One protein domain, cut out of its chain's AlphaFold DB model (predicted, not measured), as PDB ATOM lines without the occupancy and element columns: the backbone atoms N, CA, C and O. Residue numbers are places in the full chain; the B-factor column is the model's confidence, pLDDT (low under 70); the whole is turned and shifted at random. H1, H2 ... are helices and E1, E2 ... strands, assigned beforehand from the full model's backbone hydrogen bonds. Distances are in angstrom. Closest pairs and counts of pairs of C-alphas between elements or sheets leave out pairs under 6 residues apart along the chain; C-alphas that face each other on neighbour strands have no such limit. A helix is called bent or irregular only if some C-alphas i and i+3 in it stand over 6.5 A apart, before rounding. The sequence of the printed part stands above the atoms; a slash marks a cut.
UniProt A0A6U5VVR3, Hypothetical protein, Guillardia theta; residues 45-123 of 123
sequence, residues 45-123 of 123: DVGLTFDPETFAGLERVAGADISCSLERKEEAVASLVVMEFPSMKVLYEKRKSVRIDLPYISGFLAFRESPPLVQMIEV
ATOM      1  N   ASP A  45     211.681 291.034 185.700       93.19
ATOM      2  CA  ASP A  45     212.557 290.039 185.095       93.19
ATOM      3  C   ASP A  45     213.583 289.545 186.126       93.19
ATOM      4  O   ASP A  45     214.570 290.214 186.443       93.19
ATOM      5  N   VAL A  46     213.349 288.352 186.672       91.62
ATOM      6  CA  VAL A  46     214.224 287.715 187.662       91.62
ATOM      7  C   VAL A  46     214.768 286.390 187.135       91.62
ATOM      8  O   VAL A  46     214.061 285.615 186.499       91.62
ATOM      9  N   GLY A  47     216.041 286.099 187.419       90.81
ATOM     10  CA  GLY A  47     216.643 284.792 187.117       90.81
ATOM     11  C   GLY A  47     216.818 284.471 185.627       90.81
ATOM     12  O   GLY A  47     216.919 283.296 185.277       90.81
ATOM     13  N   LEU A  48     216.853 285.479 184.752       94.19
ATOM     14  CA  LEU A  48     217.045 285.276 183.317       94.19
ATOM     15  C   LEU A  48     218.446 284.735 182.997       94.19
ATOM     16  O   LEU A  48     219.451 285.183 183.548       94.19
ATOM     17  N   THR A  49     218.509 283.794 182.055       95.19
ATOM     18  CA  THR A  49     219.761 283.243 181.503       95.19
ATOM     19  C   THR A  49     220.148 283.876 180.163       95.19
ATOM     20  O   THR A  49     221.112 283.441 179.537       95.19
ATOM     21  N   PHE A  50     219.377 284.859 179.701       96.44
ATOM     22  CA  PHE A  50     219.551 285.578 178.442       96.44
ATOM     23  C   PHE A  50     219.396 287.085 178.686       96.44
ATOM     24  O   PHE A  50     218.874 287.497 179.720       96.44
ATOM     25  N   ASP A  51     219.854 287.898 177.739       96.50
ATOM     26  CA  ASP A  51     219.704 289.353 177.786       96.50
ATOM     27  C   ASP A  51     218.251 289.757 177.451       96.50
ATOM     28  O   ASP A  51     217.828 289.528 176.318       96.50
ATOM     29  N   PRO A  52     217.474 290.350 178.377       94.25
ATOM     30  CA  PRO A  52     216.078 290.719 178.125       94.25
ATOM     31  C   PRO A  52     215.895 291.844 177.101       94.25
ATOM     32  O   PRO A  52     214.816 291.953 176.522       94.25
ATOM     33  N   GLU A  53     216.911 292.675 176.849       94.69
ATOM     34  CA  GLU A  53     216.796 293.782 175.892       94.69
ATOM     35  C   GLU A  53     217.005 293.308 174.451       94.69
ATOM     36  O   GLU A  53     216.333 293.770 173.527       94.69
ATOM     37  N   THR A  54     217.939 292.374 174.249       96.31
ATOM     38  CA  THR A  54     218.325 291.892 172.911       96.31
ATOM     39  C   THR A  54     217.867 290.467 172.609       96.31
ATOM     40  O   THR A  54     217.958 290.020 171.464       96.31
ATOM     41  N   PHE A  55     217.398 289.741 173.625       96.44
ATOM     42  CA  PHE A  55     217.150 288.297 173.621       96.44
ATOM     43  C   PHE A  55     218.389 287.449 173.296       96.44
ATOM     44  O   PHE A  55     218.273 286.261 172.986       96.44
ATOM     45  N   ALA A  56     219.596 288.023 173.375       97.00
ATOM     46  CA  ALA A  56     220.828 287.279 173.161       97.00
ATOM     47  C   ALA A  56     220.965 286.167 174.214       97.00
ATOM     48  O   ALA A  56     220.927 286.414 175.418       97.00
ATOM     49  N   GLY A  57     221.121 284.928 173.742       97.00
ATOM     50  CA  GLY A  57     221.149 283.730 174.585       97.00
ATOM     51  C   GLY A  57     219.790 283.045 174.774       97.00
ATOM     52  O   GLY A  57     219.749 281.957 175.344       97.00
ATOM     53  N   LEU A  58     218.681 283.613 174.277       97.88
ATOM     54  CA  LEU A  58     217.391 282.923 174.251       97.88
ATOM     55  C   LEU A  58     217.383 281.884 173.123       97.88
ATOM     56  O   LEU A  58     217.300 282.227 171.948       97.88
ATOM     57  N   GLU A  59     217.463 280.603 173.479       97.69
ATOM     58  CA  GLU A  59     217.563 279.521 172.488       97.69
ATOM     59  C   GLU A  59     216.209 278.947 172.061       97.69
ATOM     60  O   GLU A  59     216.067 278.421 170.957       97.69
ATOM     61  N   ARG A  60     215.225 278.950 172.967       97.81
ATOM     62  CA  ARG A  60     213.953 278.247 172.773       97.81
ATOM     63  C   ARG A  60     212.798 279.033 173.356       97.81
ATOM     64  O   ARG A  60     212.904 279.583 174.448       97.81
ATOM     65  N   VAL A  61     211.677 279.000 172.652       97.69
ATOM     66  CA  VAL A  61     210.399 279.553 173.103       97.69
ATOM     67  C   VAL A  61     209.324 278.484 172.983       97.69
ATOM     68  O   VAL A  61     209.351 277.670 172.060       97.69
ATOM     69  N   ALA A  62     208.387 278.462 173.925       97.88
ATOM     70  CA  ALA A  62     207.276 277.522 173.908       97.88
ATOM     71  C   ALA A  62     205.948 278.252 173.692       97.88
ATOM     72  O   ALA A  62     205.730 279.328 174.240       97.88
ATOM     73  N   GLY A  63     205.066 277.650 172.899       97.44
ATOM     74  CA  GLY A  63     203.672 278.053 172.747       97.44
ATOM     75  C   GLY A  63     202.761 276.962 173.291       97.44
ATOM     76  O   GLY A  63     202.997 275.780 173.038       97.44
ATOM     77  N   ALA A  64     201.729 277.350 174.031       97.38
ATOM     78  CA  ALA A  64     200.747 276.435 174.584       97.38
ATOM     79  C   ALA A  64     199.337 276.939 174.262       97.38
ATOM     80  O   ALA A  64     199.095 278.142 174.294       97.38
ATOM     81  N   ASP A  65     198.435 276.023 173.922       97.69
ATOM     82  CA  ASP A  65     197.054 276.334 173.547       97.69
ATOM     83  C   ASP A  65     196.109 275.208 173.975       97.69
ATOM     84  O   ASP A  65     196.525 274.052 174.124       97.69
ATOM     85  N   ILE A  66     194.830 275.536 174.148       96.31
ATOM     86  CA  ILE A  66     193.771 274.560 174.374       96.31
ATOM     87  C   ILE A  66     192.555 274.854 173.498       96.31
ATOM     88  O   ILE A  66     191.937 275.911 173.550       96.31
ATOM     89  N   SER A  67     192.171 273.862 172.704       95.12
ATOM     90  CA  SER A  67     191.040 273.958 171.782       95.12
ATOM     91  C   SER A  67     189.885 273.088 172.272       95.12
ATOM     92  O   SER A  67     190.024 271.868 172.350       95.12
ATOM     93  N   CYS A  68     188.740 273.697 172.597       92.69
ATOM     94  CA  CYS A  68     187.522 272.988 173.011       92.69
ATOM     95  C   CYS A  68     186.674 272.568 171.799       92.69
ATOM     96  O   CYS A  68     186.565 273.303 170.817       92.69
ATOM     97  N   SER A  69     186.027 271.405 171.877       91.94
ATOM     98  CA  SER A  69     185.121 270.922 170.834       91.94
ATOM     99  C   SER A  69     183.818 271.725 170.803       91.94
ATOM    100  O   SER A  69     183.205 272.006 171.835       91.94
ATOM    101  N   LEU A  70     183.369 272.067 169.591       89.50
ATOM    102  CA  LEU A  70     182.083 272.733 169.360       89.50
ATOM    103  C   LEU A  70     180.891 271.792 169.591       89.50
ATOM    104  O   LEU A  70     179.802 272.253 169.928       89.50
ATOM    105  N   GLU A  71     181.095 270.488 169.405       89.44
ATOM    106  CA  GLU A  71     180.050 269.468 169.543       89.44
ATOM    107  C   GLU A  71     179.944 268.950 170.981       89.44
ATOM    108  O   GLU A  71     178.847 268.705 171.476       89.44
ATOM    109  N   ARG A  72     181.089 268.783 171.655       88.06
ATOM    110  CA  ARG A  72     181.200 268.220 173.009       88.06
ATOM    111  C   ARG A  72     181.997 269.183 173.882       88.06
ATOM    112  O   ARG A  72     183.221 269.135 173.882       88.06
ATOM    113  N   LYS A  73     181.310 270.083 174.593       81.75
ATOM    114  CA  LYS A  73     181.926 271.230 175.295       81.75
ATOM    115  C   LYS A  73     182.913 270.834 176.396       81.75
ATOM    116  O   LYS A  73     183.744 271.653 176.788       81.75
ATOM    117  N   GLU A  74     182.808 269.607 176.891       89.19
ATOM    118  CA  GLU A  74     183.693 269.026 177.894       89.19
ATOM    119  C   GLU A  74     184.964 268.438 177.271       89.19
ATOM    120  O   GLU A  74     185.918 268.169 177.989       89.19
ATOM    121  N   GLU A  75     185.012 268.218 175.958       95.06
ATOM    122  CA  GLU A  75     186.194 267.689 175.280       95.06
ATOM    123  C   GLU A  75     187.069 268.815 174.742       95.06
ATOM    124  O   GLU A  75     186.597 269.729 174.064       95.06
ATOM    125  N   ALA A  76     188.369 268.715 174.995       96.25
ATOM    126  CA  ALA A  76     189.348 269.647 174.469       96.25
ATOM    127  C   ALA A  76     190.657 268.948 174.100       96.25
ATOM    128  O   ALA A  76     190.917 267.799 174.467       96.25
ATOM    129  N   VAL A  77     191.505 269.655 173.365       97.38
ATOM    130  CA  VAL A  77     192.870 269.236 173.053       97.38
ATOM    131  C   VAL A  77     193.821 270.294 173.581       97.38
ATOM    132  O   VAL A  77     193.779 271.434 173.127       97.38
ATOM    133  N   ALA A  78     194.681 269.906 174.519       97.56
ATOM    134  CA  ALA A  78     195.814 270.712 174.947       97.56
ATOM    135  C   ALA A  78     196.993 270.482 173.993       97.56
ATOM    136  O   ALA A  78     197.290 269.338 173.630       97.56
ATOM    137  N   SER A  79     197.674 271.554 173.606       97.75
ATOM    138  CA  SER A  79     198.818 271.549 172.698       97.75
ATOM    139  C   SER A  79     199.980 272.321 173.319       97.75
ATOM    140  O   SER A  79     199.781 273.384 173.898       97.75
ATOM    141  N   LEU A  80     201.192 271.785 173.190       98.19
ATOM    142  CA  LEU A  80     202.447 272.425 173.580       98.19
ATOM    143  C   LEU A  80     203.444 272.268 172.433       98.19
ATOM    144  O   LEU A  80     203.678 271.157 171.959       98.19
ATOM    145  N   VAL A  81     204.052 273.368 172.011       98.19
ATOM    146  CA  VAL A  81     205.069 273.408 170.958       98.19
ATOM    147  C   VAL A  81     206.298 274.116 171.502       98.19
ATOM    148  O   VAL A  81     206.168 275.165 172.118       98.19
ATOM    149  N   VAL A  82     207.489 273.571 171.259       98.38
ATOM    150  CA  VAL A  82     208.763 274.250 171.536       98.38
ATOM    151  C   VAL A  82     209.444 274.545 170.211       98.38
ATOM    152  O   VAL A  82     209.585 273.663 169.362       98.38
ATOM    153  N   MET A  83     209.867 275.789 170.041       98.69
ATOM    154  CA  MET A  83     210.509 276.309 168.843       98.69
ATOM    155  C   MET A  83     211.909 276.812 169.173       98.69
ATOM    156  O   MET A  83     212.160 277.310 170.269       98.69
ATOM    157  N   GLU A  84     212.812 276.689 168.209       98.56
ATOM    158  CA  GLU A  84     214.104 277.367 168.219       98.56
ATOM    159  C   GLU A  84     213.894 278.874 168.037       98.56
ATOM    160  O   GLU A  84     213.101 279.295 167.196       98.56
ATOM    161  N   PHE A  85     214.622 279.686 168.796       98.00
ATOM    162  CA  PHE A  85     214.637 281.137 168.649       98.00
ATOM    163  C   PHE A  85     216.019 281.589 168.139       98.00
ATOM    164  O   PHE A  85     217.030 281.070 168.612       98.00
ATOM    165  N   PRO A  86     216.108 282.509 167.157       96.94
ATOM    166  CA  PRO A  86     215.026 283.300 166.559       96.94
ATOM    167  C   PRO A  86     214.378 282.674 165.310       96.94
ATOM    168  O   PRO A  86     213.509 283.295 164.704       96.94
ATOM    169  N   SER A  87     214.801 281.480 164.877       97.94
ATOM    170  CA  SER A  87     214.348 280.893 163.602       97.94
ATOM    171  C   SER A  87     212.859 280.520 163.581       97.94
ATOM    172  O   SER A  87     212.283 280.357 162.506       97.94
ATOM    173  N   MET A  88     212.247 280.360 164.760       98.00
ATOM    174  CA  MET A  88     210.886 279.866 164.983       98.00
ATOM    175  C   MET A  88     210.644 278.463 164.415       98.00
ATOM    176  O   MET A  88     209.505 278.039 164.218       98.00
ATOM    177  N   LYS A  89     211.716 277.704 164.162       98.50
ATOM    178  CA  LYS A  89     211.605 276.322 163.707       98.50
ATOM    179  C   LYS A  89     211.098 275.448 164.847       98.50
ATOM    180  O   LYS A  89     211.688 275.415 165.924       98.50
ATOM    181  N   VAL A  90     210.043 274.684 164.589       98.38
ATOM    182  CA  VAL A  90     209.506 273.724 165.556       98.38
ATOM    183  C   VAL A  90     210.534 272.629 165.852       98.38
ATOM    184  O   VAL A  90     211.026 271.955 164.946       98.38
ATOM    185  N   LEU A  91     210.842 272.458 167.138       98.31
ATOM    186  CA  LEU A  91     211.730 271.420 167.664       98.31
ATOM    187  C   LEU A  91     210.951 270.282 168.328       98.31
ATOM    188  O   LEU A  91     211.395 269.136 168.305       98.31
ATOM    189  N   TYR A  92     209.807 270.597 168.938       98.12
ATOM    190  CA  TYR A  92     208.998 269.641 169.684       98.12
ATOM    191  C   TYR A  92     207.522 270.013 169.638       98.12
ATOM    192  O   TYR A  92     207.175 271.192 169.682       98.12
ATOM    193  N   GLU A  93     206.660 268.998 169.617       97.75
ATOM    194  CA  GLU A  93     205.212 269.155 169.678       97.75
ATOM    195  C   GLU A  93     204.588 268.039 170.524       97.75
ATOM    196  O   GLU A  93     204.882 266.857 170.335       97.75
ATOM    197  N   LYS A  94     203.669 268.402 171.417       97.06
ATOM    198  CA  LYS A  94     202.885 267.485 172.253       97.06
ATOM    199  C   LYS A  94     201.424 267.881 172.174       97.06
ATOM    200  O   LYS A  94     201.097 269.057 172.287       97.06
ATOM    201  N   ARG A  95     200.540 266.898 172.006       97.19
ATOM    202  CA  ARG A  95     199.086 267.092 172.051       97.19
ATOM    203  C   ARG A  95     198.466 266.051 172.958       97.19
ATOM    204  O   ARG A  95     198.897 264.898 172.945       97.19
ATOM    205  N   LYS A  96     197.457 266.447 173.722       96.50
ATOM    206  CA  LYS A  96     196.729 265.551 174.618       96.50
ATOM    207  C   LYS A  96     195.249 265.892 174.580       96.50
ATOM    208  O   LYS A  96     194.869 267.033 174.829       96.50
ATOM    209  N   SER A  97     194.419 264.897 174.283       96.69
ATOM    210  CA  SER A  97     192.979 265.003 174.507       96.69
ATOM    211  C   SER A  97     192.721 265.064 176.009       96.69
ATOM    212  O   SER A  97     193.212 264.225 176.766       96.69
ATOM    213  N   VAL A  98     191.976 266.073 176.435       95.88
ATOM    214  CA  VAL A  98     191.651 266.345 177.834       95.88
ATOM    215  C   VAL A  98     190.153 266.568 177.979       95.88
ATOM    216  O   VAL A  98     189.451 266.860 177.010       95.88
ATOM    217  N   ARG A  99     189.669 266.415 179.210       95.19
ATOM    218  CA  ARG A  99     188.281 266.674 179.566       95.19
ATOM    219  C   ARG A  99     188.217 267.855 180.533       95.19
ATOM    220  O   ARG A  99     188.952 267.868 181.518       95.19
ATOM    221  N   ILE A 100     187.368 268.834 180.238       93.50
ATOM    222  CA  ILE A 100     187.118 270.030 181.043       93.50
ATOM    223  C   ILE A 100     185.676 269.973 181.541       93.50
ATOM    224  O   ILE A 100     184.748 270.361 180.837       93.50
ATOM    225  N   ASP A 101     185.496 269.523 182.779       90.62
ATOM    226  CA  ASP A 101     184.178 269.427 183.424       90.62
ATOM    227  C   ASP A 101     183.742 270.731 184.120       90.62
ATOM    228  O   ASP A 101     182.650 270.814 184.680       90.62
ATOM    229  N   LEU A 102     184.598 271.757 184.111       90.69
ATOM    230  CA  LEU A 102     184.326 273.046 184.742       90.69
ATOM    231  C   LEU A 102     183.548 273.988 183.804       90.69
ATOM    232  O   LEU A 102     183.858 274.048 182.603       90.69
ATOM    233  N   PRO A 103     182.585 274.767 184.339       89.31
ATOM    234  CA  PRO A 103     181.770 275.681 183.546       89.31
ATOM    235  C   PRO A 103     182.608 276.820 182.960       89.31
ATOM    236  O   PRO A 103     183.603 277.253 183.543       89.31
ATOM    237  N   TYR A 104     182.179 277.333 181.807       89.19
ATOM    238  CA  TYR A 104     182.739 278.556 181.240       89.19
ATOM    239  C   TYR A 104     182.144 279.772 181.952       89.19
ATOM    240  O   TYR A 104     180.969 280.076 181.769       89.19
ATOM    241  N   ILE A 105     182.968 280.480 182.727       91.12
ATOM    242  CA  ILE A 105     182.601 281.736 183.384       91.12
ATOM    243  C   ILE A 105     183.611 282.805 182.959       91.12
ATOM    244  O   ILE A 105     184.822 282.643 183.140       91.12
ATOM    245  N   SER A 106     183.122 283.900 182.373       92.75
ATOM    246  CA  SER A 106     183.960 285.031 181.962       92.75
ATOM    247  C   SER A 106     184.748 285.581 183.156       92.75
ATOM    248  O   SER A 106     184.175 285.821 184.213       92.75
ATOM    249  N   GLY A 107     186.059 285.775 182.987       94.44
ATOM    250  CA  GLY A 107     186.977 286.172 184.068       94.44
ATOM    251  C   GLY A 107     187.664 285.006 184.794       94.44
ATOM    252  O   GLY A 107     188.635 285.232 185.511       94.44
ATOM    253  N   PHE A 108     187.240 283.759 184.554       95.69
ATOM    254  CA  PHE A 108     187.751 282.565 185.247       95.69
ATOM    255  C   PHE A 108     188.251 281.463 184.302       95.69
ATOM    256  O   PHE A 108     188.366 280.301 184.691       95.69
ATOM    257  N   LEU A 109     188.577 281.809 183.054       94.94
ATOM    258  CA  LEU A 109     188.995 280.839 182.035       94.94
ATOM    259  C   LEU A 109     190.214 280.003 182.467       94.94
ATOM    260  O   LEU A 109     190.247 278.799 182.223       94.94
ATOM    261  N   ALA A 110     191.164 280.606 183.190       95.62
ATOM    262  CA  ALA A 110     192.368 279.931 183.676       95.62
ATOM    263  C   ALA A 110     192.071 278.671 184.515       95.62
ATOM    264  O   ALA A 110     192.793 277.684 184.407       95.62
ATOM    265  N   PHE A 111     190.971 278.628 185.275       95.19
ATOM    266  CA  PHE A 111     190.600 277.430 186.043       95.19
ATOM    267  C   PHE A 111     190.270 276.226 185.148       95.19
ATOM    268  O   PHE A 111     190.433 275.084 185.572       95.19
ATOM    269  N   ARG A 112     189.841 276.471 183.903       94.44
ATOM    270  CA  ARG A 112     189.582 275.433 182.896       94.44
ATOM    271  C   ARG A 112     190.856 275.014 182.165       94.44
ATOM    272  O   ARG A 112     191.030 273.834 181.875       94.44
ATOM    273  N   GLU A 113     191.721 275.975 181.853       94.88
ATOM    274  CA  GLU A 113     192.824 275.788 180.902       94.88
ATOM    275  C   GLU A 113     194.168 275.501 181.573       94.88
ATOM    276  O   GLU A 113     194.940 274.678 181.083       94.88
ATOM    277  N   SER A 114     194.457 276.120 182.718       95.12
ATOM    278  CA  SER A 114     195.753 275.970 183.380       95.12
ATOM    279  C   SER A 114     196.043 274.527 183.816       95.12
ATOM    280  O   SER A 114     197.138 274.057 183.506       95.12
ATOM    281  N   PRO A 115     195.122 273.764 184.449       94.94
ATOM    282  CA  PRO A 115     195.419 272.390 184.867       94.94
ATOM    283  C   PRO A 115     195.860 271.449 183.727       94.94
ATOM    284  O   PRO A 115     196.909 270.815 183.869       94.94
ATOM    285  N   PRO A 116     195.143 271.332 182.587       94.88
ATOM    286  CA  PRO A 116     195.607 270.487 181.491       94.88
ATOM    287  C   PRO A 116     196.895 271.006 180.836       94.88
ATOM    288  O   PRO A 116     197.698 270.183 180.407       94.88
ATOM    289  N   LEU A 117     197.129 272.324 180.781       95.81
ATOM    290  CA  LEU A 117     198.365 272.892 180.226       95.81
ATOM    291  C   LEU A 117     199.586 272.621 181.116       95.81
ATOM    292  O   LEU A 117     200.640 272.256 180.599       95.81
ATOM    293  N   VAL A 118     199.450 272.705 182.442       95.44
ATOM    294  CA  VAL A 118     200.526 272.354 183.389       95.44
ATOM    295  C   VAL A 118     200.942 270.888 183.224       95.44
ATOM    296  O   VAL A 118     202.131 270.599 183.108       95.44
ATOM    297  N   GLN A 119     199.983 269.970 183.051       93.69
ATOM    298  CA  GLN A 119     200.274 268.554 182.760       93.69
ATOM    299  C   GLN A 119     201.034 268.328 181.441       93.69
ATOM    300  O   GLN A 119     201.568 267.241 181.204       93.69
ATOM    301  N   MET A 120     201.038 269.299 180.523       94.81
ATOM    302  CA  MET A 120     201.824 269.193 179.294       94.81
ATOM    303  C   MET A 120     203.310 269.433 179.558       94.81
ATOM    304  O   MET A 120     204.124 268.846 178.842       94.81
ATOM    305  N   ILE A 121     203.629 270.242 180.572       93.56
ATOM    306  CA  ILE A 121     204.982 270.637 180.980       93.56
ATOM    307  C   ILE A 121     205.585 269.605 181.940       93.56
ATOM    308  O   ILE A 121     206.769 269.290 181.836       93.56
ATOM    309  N   GLU A 122     204.776 269.062 182.848       80.50
ATOM    310  CA  GLU A 122     205.200 268.021 183.785       80.50
ATOM    311  C   GLU A 122     205.525 266.704 183.045       80.50
ATOM    312  O   GLU A 122     204.839 266.315 182.087       80.50
ATOM    313  N   VAL A 123     206.621 266.055 183.464       55.47
ATOM    314  CA  VAL A 123     207.162 264.801 182.902       55.47
ATOM    315  C   VAL A 123     206.698 263.611 183.722       55.47
ATOM    316  O   VAL A 123     206.854 263.666 184.961       55.47
TER     317      VAL A 123
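This is residues 45 to 123 of the 123 residues of the protein "Hypothetical protein" of Guillardia theta (UniProt A0A6U5VVR3). A long, narrow, twisted slab of three antiparallel strands, E1, E2 and E3, has one short helix, H1, packed slantwise over one of its faces, with no named helix on the other. Residues 45 to 59, with no named element, form a tail at the end of the slab where E1 begins, and residues 105 to 110, of which 110 belongs to H1, stick out free. The printed part has 79 residues, with three named strands and one named helix in the order E1 E2 E3 H1, and the sheet order is E1, E2, E3; the class is mixed, helices and strands. The whole is loose, with a radius of gyration of the C-alphas of 15.6 A, and elongated, spanning 44 by 26 by 23 A.

Start with E1, residues 60 to 68, and look across to E2, residues 75 to 84: they form an antiparallel hairpin, their directions at 166 degrees, with N 63 and O 81 at 2.8 A. Go on to E3, residues 90 to 99, which makes a second antiparallel hairpin with E2, also at 166 degrees, where N 80 and O 94 are 2.9 A apart. The three are a meander, each strand the antiparallel neighbour of the one before, with E1 and E3 as edge strands. The sheet is twisted, its C-alphas lying up to 4.5 A off the best plane. Then find H1, residues 110 to 121, on one face of this sheet: two layers, a helix on one face of a sheet. Its height over the sheet is 8.9 A, and it runs slantwise to the strands, at 43 degrees to E1 on the local plane. It lies over E1 and E2, and only just over E3, on which 3 of its C-alphas fall. The closest C-alphas of E2 and H1 are those of Ala 78 and Leu 117, 6.3 A apart. In H1, 5 of 8 O i to N i+4 pairs are within hydrogen-bond range.

Find C-alpha 60 at (213.953, 278.247, 172.773); from there E1 runs 27.0 A to C-alpha 68. E2 covers 30.4 A from Glu 75 to Glu 84, and E3 26.4 A from Val 90 to Arg 99. H1 runs 15.9 A from C-alpha 110 at (192.368, 279.931, 183.676) to C-alpha 121 at (204.982, 270.637, 180.980). It is irregular, but only just: C-alphas 112 and 115 are 6.9 A apart.

The two C-alphas farthest apart are those of Asp 51 and Glu 71, at 45.1 A. The printed part has no cut. The link from E2 to E3 is tight, and those from E1 to E2 and from E3 to H1 are short. The mean pLDDT of the printed part is 94.5; look to residue 123, the chain's last, for the one printed residue under 70.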